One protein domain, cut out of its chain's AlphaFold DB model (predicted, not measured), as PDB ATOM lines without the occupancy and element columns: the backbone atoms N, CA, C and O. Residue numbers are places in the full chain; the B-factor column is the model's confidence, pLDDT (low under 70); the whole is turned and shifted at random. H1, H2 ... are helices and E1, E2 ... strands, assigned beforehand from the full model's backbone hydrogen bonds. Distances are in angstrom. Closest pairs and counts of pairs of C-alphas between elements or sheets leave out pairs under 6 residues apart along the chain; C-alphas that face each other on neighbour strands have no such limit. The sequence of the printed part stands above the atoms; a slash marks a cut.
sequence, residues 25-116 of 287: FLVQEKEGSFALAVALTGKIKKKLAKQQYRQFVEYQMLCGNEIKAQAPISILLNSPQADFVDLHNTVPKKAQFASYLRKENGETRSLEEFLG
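This is residues 25 to 116 of the 287 residues of an uncharacterized protein of Butyricicoccus sp. AF22-28AC (UniProt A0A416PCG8). Two strongly twisted sheets lie partly face to face as a sandwich, the four-stranded sheet E4 E3 E6 E7 against the three-stranded sheet E1 E2 E5, their strands crossed at 84 degrees. The hairpin of E1 and E2 reaches away at one end, where E1 is apart from the four-stranded sheet; H1 lies toward the other end, on neither sheet, and the short H2 and H3 pack on one face of the larger sheet. The printed part has 92 residues, with three named helices and seven named strands in the order E1 E2 H1 E3 E4 H2 E5 E6 E7 H3; both sheets are antiparallel and the class is mixed, helices and strands. It is compact, with a radius of gyration of the C-alphas of 13.4 A and spans of 39 by 29 by 22 A.

In the larger sheet, E3 is residues 56 to 63, 19.8 A long, E4 residues 66 to 72, 17.3 A, E6 residues 97 to 103, 19.5 A, and E7 residues 108 to 110. In the other, E1 is residues 25 to 30, 15.3 A, beginning at C-alpha 25 (175.808, 283.145, 204.395); E2 is residues 33 to 40, 20.9 A, and E5 residues 83 to 86. H1 is residues 42 to 50, 12.4 A, H2 residues 73 to 76, and H3 residues 111 to 114, ending at C-alpha 114 (195.893, 284.752, 216.023).

E3 and E4 form a hairpin, with N 61 and O 69 at 2.8 A. E3 and E6 are antiparallel, with N 60 and O 100 at 2.9 A. The hairpin E6 and E7 has N 101 and O 109 at 2.8 A. H2 and H3 are on the same face of this sheet, at heights of 5.0 A and 4.7 A, each over none of its strands. The facing parts of the two sheets are 10.4 A apart, centre to centre; the closest C-alphas of E4 and E5 are those of Ala 69 and Asp 86, 6.0 A apart. E2 bends by 57 degrees at residue 36 and its pairing is staggered: residues 33 to 37 pair with E1, as N 35 and O 27 at 2.8 A, and residues 37 to 40 with E5, as N 40 and O 83 at 2.8 A. H1 and H3 are near each other. Every O i to N i+4 pair is within hydrogen-bond range in H1; H2 and H3 are too short for such a pair.

The C-alphas farthest apart are those of Gly 32 and Asn 105, 40.2 A. The printed part has no cut and no long link. Mean pLDDT of the printed part is 80.9; residues 52 to 53 and 89 to 96 are under 70.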
ATOM      1  N   PHE A  25     176.370 282.601 205.613       82.75
ATOM      2  CA  PHE A  25     175.808 283.145 204.395       82.75
ATOM      3  C   PHE A  25     175.096 282.057 203.613       82.75
ATOM      4  O   PHE A  25     175.434 280.876 203.685       82.75
ATOM      5  N   LEU A  26     174.096 282.487 202.865       86.38
ATOM      6  CA  LEU A  26     173.549 281.753 201.747       86.38
ATOM      7  C   LEU A  26     174.021 282.474 200.486       86.38
ATOM      8  O   LEU A  26     173.800 283.678 200.346       86.38
ATOM      9  N   VAL A  27     174.695 281.754 199.599       86.81
ATOM     10  CA  VAL A  27     175.298 282.309 198.384       86.81
ATOM     11  C   VAL A  27     174.692 281.613 197.179       86.81
ATOM     12  O   VAL A  27     174.587 280.390 197.145       86.81
ATOM     13  N   GLN A  28     174.261 282.391 196.197       86.94
ATOM     14  CA  GLN A  28     173.795 281.881 194.919       86.94
ATOM     15  C   GLN A  28     175.008 281.532 194.052       86.94
ATOM     16  O   GLN A  28     175.781 282.412 193.684       86.94
ATOM     17  N   GLU A  29     175.176 280.254 193.713       82.06
ATOM     18  CA  GLU A  29     176.309 279.802 192.893       82.06
ATOM     19  C   GLU A  29     176.021 279.924 191.395       82.06
ATOM     20  O   GLU A  29     176.848 280.360 190.597       82.06
ATOM     21  N   LYS A  30     174.822 279.493 191.010       79.56
ATOM     22  CA  LYS A  30     174.281 279.520 189.651       79.56
ATOM     23  C   LYS A  30     172.768 279.625 189.749       79.56
ATOM     24  O   LYS A  30     172.195 279.462 190.827       79.56
ATOM     25  N   GLU A  31     172.106 279.897 188.634       77.62
ATOM     26  CA  GLU A  31     170.653 280.041 188.609       77.62
ATOM     27  C   GLU A  31     169.956 278.826 189.258       77.62
ATOM     28  O   GLU A  31     170.225 277.675 188.910       77.62
ATOM     29  N   GLY A  32     169.128 279.088 190.278       78.19
ATOM     30  CA  GLY A  32     168.407 278.069 191.048       78.19
ATOM     31  C   GLY A  32     169.215 277.261 192.077       78.19
ATOM     32  O   GLY A  32     168.619 276.428 192.763       78.19
ATOM     33  N   SER A  33     170.528 277.483 192.221       87.44
ATOM     34  CA  SER A  33     171.407 276.731 193.134       87.44
ATOM     35  C   SER A  33     172.044 277.634 194.181       87.44
ATOM     36  O   SER A  33     172.652 278.653 193.845       87.44
ATOM     37  N   PHE A  34     171.964 277.216 195.442       88.25
ATOM     38  CA  PHE A  34     172.510 277.955 196.574       88.25
ATOM     39  C   PHE A  34     173.424 277.080 197.435       88.25
ATOM     40  O   PHE A  34     173.162 275.895 197.646       88.25
ATOM     41  N   ALA A  35     174.458 277.699 197.994       84.81
ATOM     42  CA  ALA A  35     175.360 277.100 198.962       84.81
ATOM     43  C   ALA A  35     175.239 277.811 200.310       84.81
ATOM     44  O   ALA A  35     175.092 279.034 200.386       84.81
ATOM     45  N   LEU A  36     175.298 277.034 201.390       82.81
ATOM     46  CA  LEU A  36     175.527 277.590 202.718       82.81
ATOM     47  C   LEU A  36     177.024 277.733 202.906       82.81
ATOM     48  O   LEU A  36     177.751 276.756 202.745       82.81
ATOM     49  N   ALA A  37     177.470 278.918 203.288       81.88
ATOM     50  CA  ALA A  37     178.882 279.229 203.370       81.88
ATOM     51  C   ALA A  37     179.226 280.001 204.640       81.88
ATOM     52  O   ALA A  37     178.370 280.594 205.305       81.88
ATOM     53  N   VAL A  38     180.515 279.996 204.961       80.75
ATOM     54  CA  VAL A  38     181.119 280.912 205.925       80.75
ATOM     55  C   VAL A  38     181.922 281.967 205.181       80.75
ATOM     56  O   VAL A  38     182.663 281.629 204.260       80.75
ATOM     57  N   ALA A  39     181.780 283.239 205.551       80.25
ATOM     58  CA  ALA A  39     182.567 284.295 204.920       80.25
ATOM     59  C   ALA A  39     183.903 284.511 205.634       80.25
ATOM     60  O   ALA A  39     183.958 284.705 206.852       80.25
ATOM     61  N   LEU A  40     184.971 284.586 204.845       80.75
ATOM     62  CA  LEU A  40     186.203 285.256 205.221       80.75
ATOM     63  C   LEU A  40     186.165 286.674 204.641       80.75
ATOM     64  O   LEU A  40     186.507 286.899 203.482       80.75
ATOM     65  N   THR A  41     185.723 287.632 205.450       81.62
ATOM     66  CA  THR A  41     185.534 289.025 205.020       81.62
ATOM     67  C   THR A  41     186.844 289.689 204.598       81.62
ATOM     68  O   THR A  41     187.927 289.374 205.109       81.62
ATOM     69  N   GLY A  42     186.762 290.688 203.725       81.25
ATOM     70  CA  GLY A  42     187.884 291.553 203.375       81.25
ATOM     71  C   GLY A  42     188.564 292.190 204.597       81.25
ATOM     72  O   GLY A  42     189.793 292.309 204.631       81.25
ATOM     73  N   LYS A  43     187.816 292.549 205.649       83.06
ATOM     74  CA  LYS A  43     188.376 293.044 206.924       83.06
ATOM     75  C   LYS A  43     189.270 292.003 207.608       83.06
ATOM     76  O   LYS A  43     190.370 292.349 208.058       83.06
ATOM     77  N   ILE A  44     188.834 290.743 207.677       82.56
ATOM     78  CA  ILE A  44     189.622 289.639 208.250       82.56
ATOM     79  C   ILE A  44     190.848 289.366 207.383       82.56
ATOM     80  O   ILE A  44     191.969 289.321 207.895       82.56
ATOM     81  N   LYS A  45     190.663 289.284 206.065       84.38
ATOM     82  CA  LYS A  45     191.737 289.052 205.092       84.38
ATOM     83  C   LYS A  45     192.825 290.118 205.171       84.38
ATOM     84  O   LYS A  45     194.009 289.791 205.235       84.38
ATOM     85  N   LYS A  46     192.448 291.397 205.286       84.31
ATOM     86  CA  LYS A  46     193.384 292.516 205.499       84.31
ATOM     87  C   LYS A  46     194.187 292.372 206.794       84.31
ATOM     88  O   LYS A  46     195.361 292.740 206.819       84.31
ATOM     89  N   LYS A  47     193.588 291.862 207.877       85.31
ATOM     90  CA  LYS A  47     194.324 291.607 209.126       85.31
ATOM     91  C   LYS A  47     195.265 290.408 209.005       85.31
ATOM     92  O   LYS A  47     196.419 290.529 209.408       85.31
ATOM     93  N   LEU A  48     194.813 289.310 208.397       83.44
ATOM     94  CA  LEU A  48     195.645 288.134 208.121       83.44
ATOM     95  C   LEU A  48     196.864 288.495 207.263       83.44
ATOM     96  O   LEU A  48     197.990 288.126 207.599       83.44
ATOM     97  N   ALA A  49     196.660 289.300 206.217       80.06
ATOM     98  CA  ALA A  49     197.723 289.810 205.354       80.06
ATOM     99  C   ALA A  49     198.825 290.549 206.139       80.06
ATOM    100  O   ALA A  49     200.010 290.360 205.867       80.06
ATOM    101  N   LYS A  50     198.446 291.349 207.145       82.25
ATOM    102  CA  LYS A  50     199.379 292.132 207.976       82.25
ATOM    103  C   LYS A  50     200.190 291.289 208.963       82.25
ATOM    104  O   LYS A  50     201.288 291.695 209.325       82.25
ATOM    105  N   GLN A  51     199.678 290.140 209.401       79.38
ATOM    106  CA  GLN A  51     200.289 289.318 210.457       79.38
ATOM    107  C   GLN A  51     201.129 288.140 209.930       79.38
ATOM    108  O   GLN A  51     201.374 287.184 210.656       79.38
ATOM    109  N   GLN A  52     201.611 288.203 208.683       69.75
ATOM    110  CA  GLN A  52     202.467 287.167 208.078       69.75
ATOM    111  C   GLN A  52     201.800 285.775 208.021       69.75
ATOM    112  O   GLN A  52     202.351 284.768 208.460       69.75
ATOM    113  N   TYR A  53     200.621 285.703 207.399       69.50
ATOM    114  CA  TYR A  53     199.848 284.470 207.186       69.50
ATOM    115  C   TYR A  53     200.579 283.327 206.457       69.50
ATOM    116  O   TYR A  53     200.061 282.219 206.443       69.50
ATOM    117  N   ARG A  54     201.753 283.565 205.847       71.12
ATOM    118  CA  ARG A  54     202.495 282.580 205.030       71.12
ATOM    119  C   ARG A  54     202.866 281.294 205.779       71.12
ATOM    120  O   ARG A  54     203.206 280.309 205.142       71.12
ATOM    121  N   GLN A  55     202.807 281.307 207.109       81.25
ATOM    122  CA  GLN A  55     202.986 280.120 207.947       81.25
ATOM    123  C   GLN A  55     201.771 279.172 207.959       81.25
ATOM    124  O   GLN A  55     201.884 278.046 208.437       81.25
ATOM    125  N   PHE A  56     200.613 279.622 207.471       88.69
ATOM    126  CA  PHE A  56     199.383 278.840 207.403       88.69
ATOM    127  C   PHE A  56     199.057 278.478 205.959       88.69
ATOM    128  O   PHE A  56     199.185 279.298 205.051       88.69
ATOM    129  N   VAL A  57     198.587 277.253 205.769       90.62
ATOM    130  CA  VAL A  57     198.222 276.710 204.458       90.62
ATOM    131  C   VAL A  57     196.721 276.618 204.256       90.62
ATOM    132  O   VAL A  57     196.257 276.685 203.121       90.62
ATOM    133  N   GLU A  58     195.943 276.517 205.332       91.56
ATOM    134  CA  GLU A  58     194.509 276.252 205.241       91.56
ATOM    135  C   GLU A  58     193.720 276.986 206.326       91.56
ATOM    136  O   GLU A  58     194.160 277.089 207.472       91.56
ATOM    137  N   TYR A  59     192.555 277.499 205.945       89.50
ATOM    138  CA  TYR A  59     191.508 277.951 206.848       89.50
ATOM    139  C   TYR A  59     190.525 276.807 207.067       89.50
ATOM    140  O   TYR A  59     190.136 276.145 206.105       89.50
ATOM    141  N   GLN A  60     190.100 276.602 208.309       88.56
ATOM    142  CA  GLN A  60     189.148 275.563 208.680       88.56
ATOM    143  C   GLN A  60     188.082 276.130 209.614       88.56
ATOM    144  O   GLN A  60     188.387 276.858 210.555       88.56
ATOM    145  N   MET A  61     186.832 275.741 209.390       84.19
ATOM    146  CA  MET A  61     185.743 275.939 210.336       84.19
ATOM    147  C   MET A  61     185.437 274.603 211.002       84.19
ATOM    148  O   MET A  61     185.063 273.642 210.325       84.19
ATOM    149  N   LEU A  62     185.589 274.542 212.322       81.19
ATOM    150  CA  LEU A  62     185.386 273.327 213.102       81.19
ATOM    151  C   LEU A  62     184.125 273.428 213.953       81.19
ATOM    152  O   LEU A  62     183.803 274.486 214.485       81.19
ATOM    153  N   CYS A  63     183.445 272.296 214.115       77.94
ATOM    154  CA  CYS A  63     182.396 272.076 215.103       77.94
ATOM    155  C   CYS A  63     182.817 270.891 215.979       77.94
ATOM    156  O   CYS A  63     182.758 269.736 215.545       77.94
ATOM    157  N   GLY A  64     183.271 271.164 217.203       78.69
ATOM    158  CA  GLY A  64     184.015 270.164 217.973       78.69
ATOM    159  C   GLY A  64     185.289 269.767 217.217       78.69
ATOM    160  O   GLY A  64     186.081 270.634 216.867       78.69
ATOM    161  N   ASN A  65     185.450 268.476 216.919       81.81
ATOM    162  CA  ASN A  65     186.598 267.961 216.157       81.81
ATOM    163  C   ASN A  65     186.302 267.769 214.658       81.81
ATOM    164  O   ASN A  65     187.173 267.328 213.912       81.81
ATOM    165  N   GLU A  66     185.079 268.055 214.209       82.44
ATOM    166  CA  GLU A  66     184.679 267.857 212.817       82.44
ATOM    167  C   GLU A  66     184.918 269.120 211.994       82.44
ATOM    168  O   GLU A  66     184.450 270.204 212.355       82.44
ATOM    169  N   ILE A  67     185.576 268.967 210.845       84.81
ATOM    170  CA  ILE A  67     185.738 270.045 209.869       84.81
ATOM    171  C   ILE A  67     184.427 270.205 209.096       84.81
ATOM    172  O   ILE A  67     183.918 269.264 208.484       84.81
ATOM    173  N   LYS A  68     183.866 271.411 209.139       80.62
ATOM    174  CA  LYS A  68     182.593 271.760 208.496       80.62
ATOM    175  C   LYS A  68     182.780 272.571 207.222       80.62
ATOM    176  O   LYS A  68     181.947 272.456 206.335       80.62
ATOM    177  N   ALA A  69     183.868 273.324 207.126       82.12
ATOM    178  CA  ALA A  69     184.316 274.019 205.925       82.12
ATOM    179  C   ALA A  69     185.843 274.121 205.965       82.12
ATOM    180  O   ALA A  69     186.422 274.237 207.047       82.12
ATOM    181  N   GLN A  70     186.495 274.082 204.806       88.62
ATOM    182  CA  GLN A  70     187.932 274.331 204.708       88.62
ATOM    183  C   GLN A  70     188.304 274.881 203.336       88.62
ATOM    184  O   GLN A  70     187.714 274.488 202.330       88.62
ATOM    185  N   ALA A  71     189.306 275.753 203.287       87.81
ATOM    186  CA  ALA A  71     189.851 276.245 202.030       87.81
ATOM    187  C   ALA A  71     191.330 276.651 202.165       87.81
ATOM    188  O   ALA A  71     191.749 277.122 203.229       87.81
ATOM    189  N   PRO A  72     192.139 276.499 201.099       88.06
ATOM    190  CA  PRO A  72     193.527 276.946 201.100       88.06
ATOM    191  C   PRO A  72     193.645 278.456 201.329       88.06
ATOM    192  O   PRO A  72     192.999 279.253 200.647       88.06
ATOM    193  N   ILE A  73     194.541 278.863 202.232       85.44
ATOM    194  CA  ILE A  73     194.795 280.282 202.538       85.44
ATOM    195  C   ILE A  73     195.292 281.042 201.305       85.44
ATOM    196  O   ILE A  73     194.957 282.208 201.119       85.44
ATOM    197  N   SER A  74     196.061 280.379 200.436       83.19
ATOM    198  CA  SER A  74     196.549 280.962 199.182       83.19
ATOM    199  C   SER A  74     195.420 281.387 198.243       83.19
ATOM    200  O   SER A  74     195.556 282.397 197.556       83.19
ATOM    201  N   ILE A  75     194.309 280.647 198.235       81.56
ATOM    202  CA  ILE A  75     193.119 280.981 197.450       81.56
ATOM    203  C   ILE A  75     192.364 282.107 198.150       81.56
ATOM    204  O   ILE A  75     192.139 283.145 197.545       81.56
ATOM    205  N   LEU A  76     192.074 281.954 199.445       78.62
ATOM    206  CA  LEU A  76     191.287 282.931 200.204       78.62
ATOM    207  C   LEU A  76     191.937 284.310 200.336       78.62
ATOM    208  O   LEU A  76     191.277 285.256 200.738       78.62
ATOM    209  N   LEU A  77     193.237 284.458 200.080       79.12
ATOM    210  CA  LEU A  77     193.945 285.738 200.191       79.12
ATOM    211  C   LEU A  77     194.403 286.298 198.839       79.12
ATOM    212  O   LEU A  77     195.152 287.274 198.810       79.12
ATOM    213  N   ASN A  78     193.947 285.718 197.725       80.81
ATOM    214  CA  ASN A  78     194.280 286.199 196.378       80.81
ATOM    215  C   ASN A  78     193.593 287.536 196.020       80.81
ATOM    216  O   ASN A  78     194.032 288.235 195.109       80.81
ATOM    217  N   SER A  79     192.541 287.896 196.755       76.69
ATOM    218  CA  SER A  79     191.689 289.067 196.544       76.69
ATOM    219  C   SER A  79     191.525 289.844 197.854       76.69
ATOM    220  O   SER A  79     191.627 289.249 198.923       76.69
ATOM    221  N   PRO A  80     191.263 291.161 197.832       70.62
ATOM    222  CA  PRO A  80     190.902 291.918 199.030       70.62
ATOM    223  C   PRO A  80     189.412 291.819 199.418       70.62
ATOM    224  O   PRO A  80     189.058 292.319 200.485       70.62
ATOM    225  N   GLN A  81     188.557 291.238 198.568       77.94
ATOM    226  CA  GLN A  81     187.108 291.094 198.794       77.94
ATOM    227  C   GLN A  81     186.783 289.911 199.714       77.94
ATOM    228  O   GLN A  81     187.654 289.078 199.956       77.94
ATOM    229  N   ALA A  82     185.552 289.826 200.221       81.00
ATOM    230  CA  ALA A  82     185.092 288.639 200.936       81.00
ATOM    231  C   ALA A  82     185.183 287.383 200.059       81.00
ATOM    232  O   ALA A  82     184.841 287.424 198.879       81.00
ATOM    233  N   ASP A  83     185.610 286.276 200.660       83.00
ATOM    234  CA  ASP A  83     185.470 284.940 200.081       83.00
ATOM    235  C   ASP A  83     184.483 284.121 200.903       83.00
ATOM    236  O   ASP A  83     184.397 284.274 202.124       83.00
ATOM    237  N   PHE A  84     183.778 283.216 200.236       84.00
ATOM    238  CA  PHE A  84     182.815 282.314 200.850       84.00
ATOM    239  C   PHE A  84     183.340 280.885 200.764       84.00
ATOM    240  O   PHE A  84     183.772 280.436 199.705       84.00
ATOM    241  N   VAL A  85     183.340 280.185 201.896       81.94
ATOM    242  CA  VAL A  85     183.748 278.781 201.979       81.94
ATOM    243  C   VAL A  85     182.523 277.943 202.284       81.94
ATOM    244  O   VAL A  85     181.921 278.091 203.351       81.94
ATOM    245  N   ASP A  86     182.170 277.062 201.357       82.12
ATOM    246  CA  ASP A  86     180.975 276.240 201.476       82.12
ATOM    247  C   ASP A  86     181.060 275.280 202.654       82.12
ATOM    248  O   ASP A  86     182.098 274.688 202.973       82.12
ATOM    249  N   LEU A  87     179.915 275.090 203.287       76.38
ATOM    250  CA  LEU A  87     179.745 274.122 204.345       76.38
ATOM    251  C   LEU A  87     179.478 272.758 203.737       76.38
ATOM    252  O   LEU A  87     178.556 272.548 202.951       76.38
ATOM    253  N   HIS A  88     180.281 271.797 204.161       70.19
ATOM    254  CA  HIS A  88     180.177 270.432 203.685       70.19
ATOM    255  C   HIS A  88     179.023 269.688 204.366       70.19
ATOM    256  O   HIS A  88     178.357 268.870 203.743       70.19
ATOM    257  N   ASN A  89     178.749 269.994 205.637       65.38
ATOM    258  CA  ASN A  89     177.888 269.191 206.503       65.38
ATOM    259  C   ASN A  89     176.781 270.003 207.173       65.38
ATOM    260  O   ASN A  89     176.917 271.204 207.406       65.38
ATOM    261  N   THR A  90     175.714 269.311 207.591       61.00
ATOM    262  CA  THR A  90     174.692 269.914 208.454       61.00
ATOM    263  C   THR A  90     175.306 270.380 209.763       61.00
ATOM    264  O   THR A  90     176.108 269.676 210.386       61.00
ATOM    265  N   VAL A  91     174.871 271.556 210.191       60.47
ATOM    266  CA  VAL A  91     175.269 272.184 211.443       60.47
ATOM    267  C   VAL A  91     174.339 271.717 212.568       60.47
ATOM    268  O   VAL A  91     173.146 272.031 212.526       60.47
ATOM    269  N   PRO A  92     174.840 270.964 213.569       56.12
ATOM    270  CA  PRO A  92     174.010 270.495 214.671       56.12
ATOM    271  C   PRO A  92     173.453 271.646 215.514       56.12
ATOM    272  O   PRO A  92     174.088 272.686 215.705       56.12
ATOM    273  N   LYS A  93     172.272 271.422 216.096       55.28
ATOM    274  CA  LYS A  93     171.667 272.319 217.090       55.28
ATOM    275  C   LYS A  93     172.621 272.462 218.288       55.28
ATOM    276  O   LYS A  93     173.065 271.454 218.829       55.28
ATOM    277  N   LYS A  94     172.899 273.700 218.723       54.62
ATOM    278  CA  LYS A  94     173.848 274.059 219.809       54.62
ATOM    279  C   LYS A  94     175.337 273.779 219.532       54.62
ATOM    280  O   LYS A  94     176.139 273.808 220.465       54.62
ATOM    281  N   ALA A  95     175.715 273.518 218.283       58.75
ATOM    282  CA  ALA A  95     177.116 273.419 217.897       58.75
ATOM    283  C   ALA A  95     177.852 274.750 218.107       58.75
ATOM    284  O   ALA A  95     177.377 275.809 217.703       58.75
ATOM    285  N   GLN A  96     179.028 274.683 218.721       66.38
ATOM    286  CA  GLN A  96     179.958 275.802 218.758       66.38
ATOM    287  C   GLN A  96     180.881 275.686 217.554       66.38
ATOM    288  O   GLN A  96     181.568 274.675 217.400       66.38
ATOM    289  N   PHE A  97     180.870 276.713 216.711       71.50
ATOM    290  CA  PHE A  97     181.810 276.827 215.607       71.50
ATOM    291  C   PHE A  97     182.982 277.688 216.021       71.50
ATOM    292  O   PHE A  97     182.803 278.713 216.684       71.50
ATOM    293  N   ALA A  98     184.160 277.271 215.587       79.06
ATOM    294  CA  ALA A  98     185.383 278.017 215.773       79.06
ATOM    295  C   ALA A  98     186.203 277.983 214.486       79.06
ATOM    296  O   ALA A  98     186.297 276.960 213.800       79.06
ATOM    297  N   SER A  99     186.777 279.136 214.167       84.12
ATOM    298  CA  SER A  99     187.636 279.319 213.008       84.12
ATOM    299  C   SER A  99     189.082 279.018 213.383       84.12
ATOM    300  O   SER A  99     189.593 279.515 214.386       84.12
ATOM    301  N   TYR A 100     189.764 278.239 212.554       88.00
ATOM    302  CA  TYR A 100     191.154 277.851 212.753       88.00
ATOM    303  C   TYR A 100     191.983 278.067 211.491       88.00
ATOM    304  O   TYR A 100     191.494 278.037 210.362       88.00
ATOM    305  N   LEU A 101     193.275 278.267 211.710       90.50
ATOM    306  CA  LEU A 101     194.320 278.309 210.705       90.50
ATOM    307  C   LEU A 101     195.225 277.094 210.912       90.50
ATOM    308  O   LEU A 101     195.708 276.866 212.023       90.50
ATOM    309  N   ARG A 102     195.470 276.324 209.854       92.81
ATOM    310  CA  ARG A 102     196.322 275.129 209.876       92.81
ATOM    311  C   ARG A 102     197.677 275.415 209.233       92.81
ATOM    312  O   ARG A 102     197.739 276.031 208.168       92.81
ATOM    313  N   LYS A 103     198.757 274.950 209.861       91.19
ATOM    314  CA  LYS A 103     200.132 274.972 209.327       91.19
ATOM    315  C   LYS A 103     200.451 273.694 208.539       91.19
ATOM    316  O   LYS A 103     199.752 272.693 208.666       91.19
ATOM    317  N   GLU A 104     201.543 273.694 207.769       88.38
ATOM    318  CA  GLU A 104     201.991 272.513 206.997       88.38
ATOM    319  C   GLU A 104     202.228 271.268 207.860       88.38
ATOM    320  O   GLU A 104     201.923 270.154 207.446       88.38
ATOM    321  N   ASN A 105     202.726 271.453 209.083       90.06
ATOM    322  CA  ASN A 105     202.979 270.369 210.035       90.06
ATOM    323  C   ASN A 105     201.699 269.809 210.698       90.06
ATOM    324  O   ASN A 105     201.801 268.954 211.575       90.06
ATOM    325  N   GLY A 106     200.511 270.301 210.324       87.44
ATOM    326  CA  GLY A 106     199.217 269.894 210.880       87.44
ATOM    327  C   GLY A 106     198.789 270.634 212.151       87.44
ATOM    328  O   GLY A 106     197.666 270.435 212.606       87.44
ATOM    329  N   GLU A 107     199.630 271.507 212.714       90.19
ATOM    330  CA  GLU A 107     199.281 272.321 213.882       90.19
ATOM    331  C   GLU A 107     198.162 273.317 213.538       90.19
ATOM    332  O   GLU A 107     198.224 274.016 212.521       90.19
ATOM    333  N   THR A 108     197.152 273.412 214.404       90.94
ATOM    334  CA  THR A 108     196.026 274.342 214.262       90.94
ATOM    335  C   THR A 108     196.104 275.469 215.283       90.94
ATOM    336  O   THR A 108     196.368 275.224 216.459       90.94
ATOM    337  N   ARG A 109     195.781 276.693 214.862       88.81
ATOM    338  CA  ARG A 109     195.663 277.870 215.731       88.81
ATOM    339  C   ARG A 109     194.312 278.546 215.535       88.81
ATOM    340  O   ARG A 109     193.877 278.672 214.396       88.81
ATOM    341  N   SER A 110     193.657 278.991 216.609       87.50
ATOM    342  CA  SER A 110     192.406 279.758 216.485       87.50
ATOM    343  C   SER A 110     192.652 281.038 215.683       87.50
ATOM    344  O   SER A 110     193.643 281.742 215.901       87.50
ATOM    345  N   LEU A 111     191.743 281.338 214.753       86.50
ATOM    346  CA  LEU A 111     191.768 282.569 213.969       86.50
ATOM    347  C   LEU A 111     191.645 283.784 214.889       86.50
ATOM    348  O   LEU A 111     192.389 284.751 214.745       86.50
ATOM    349  N   GLU A 112     190.724 283.730 215.846       83.06
ATOM    350  CA  GLU A 112     190.480 284.801 216.805       83.06
ATOM    351  C   GLU A 112     191.728 285.052 217.646       83.06
ATOM    352  O   GLU A 112     192.191 286.188 217.714       83.06
ATOM    353  N   GLU A 113     192.321 283.998 218.210       84.81
ATOM    354  CA  GLU A 113     193.553 284.100 218.994       84.81
ATOM    355  C   GLU A 113     194.695 284.705 218.166       84.81
ATOM    356  O   GLU A 113     195.378 285.625 218.621       84.81
ATOM    357  N   PHE A 114     194.870 284.237 216.927       85.31
ATOM    358  CA  PHE A 114     195.893 284.752 216.023       85.31
ATOM    359  C   PHE A 114     195.704 286.247 215.740       85.31
ATOM    360  O   PHE A 114     196.650 287.027 215.829       85.31
ATOM    361  N   LEU A 115     194.461 286.664 215.489       83.31
ATOM    362  CA  LEU A 115     194.100 288.053 215.216       83.31
ATOM    363  C   LEU A 115     194.044 288.942 216.472       83.31
ATOM    364  O   LEU A 115     193.744 290.136 216.347       83.31
ATOM    365  N   GLY A 116     194.316 288.399 217.663       78.56
ATOM    366  CA  GLY A 116     194.203 289.115 218.936       78.56
ATOM    367  C   GLY A 116     192.759 289.487 219.294       78.56
ATOM    368  O   GLY A 116     192.511 290.535 219.891       78.56
TER     369      GLY A 116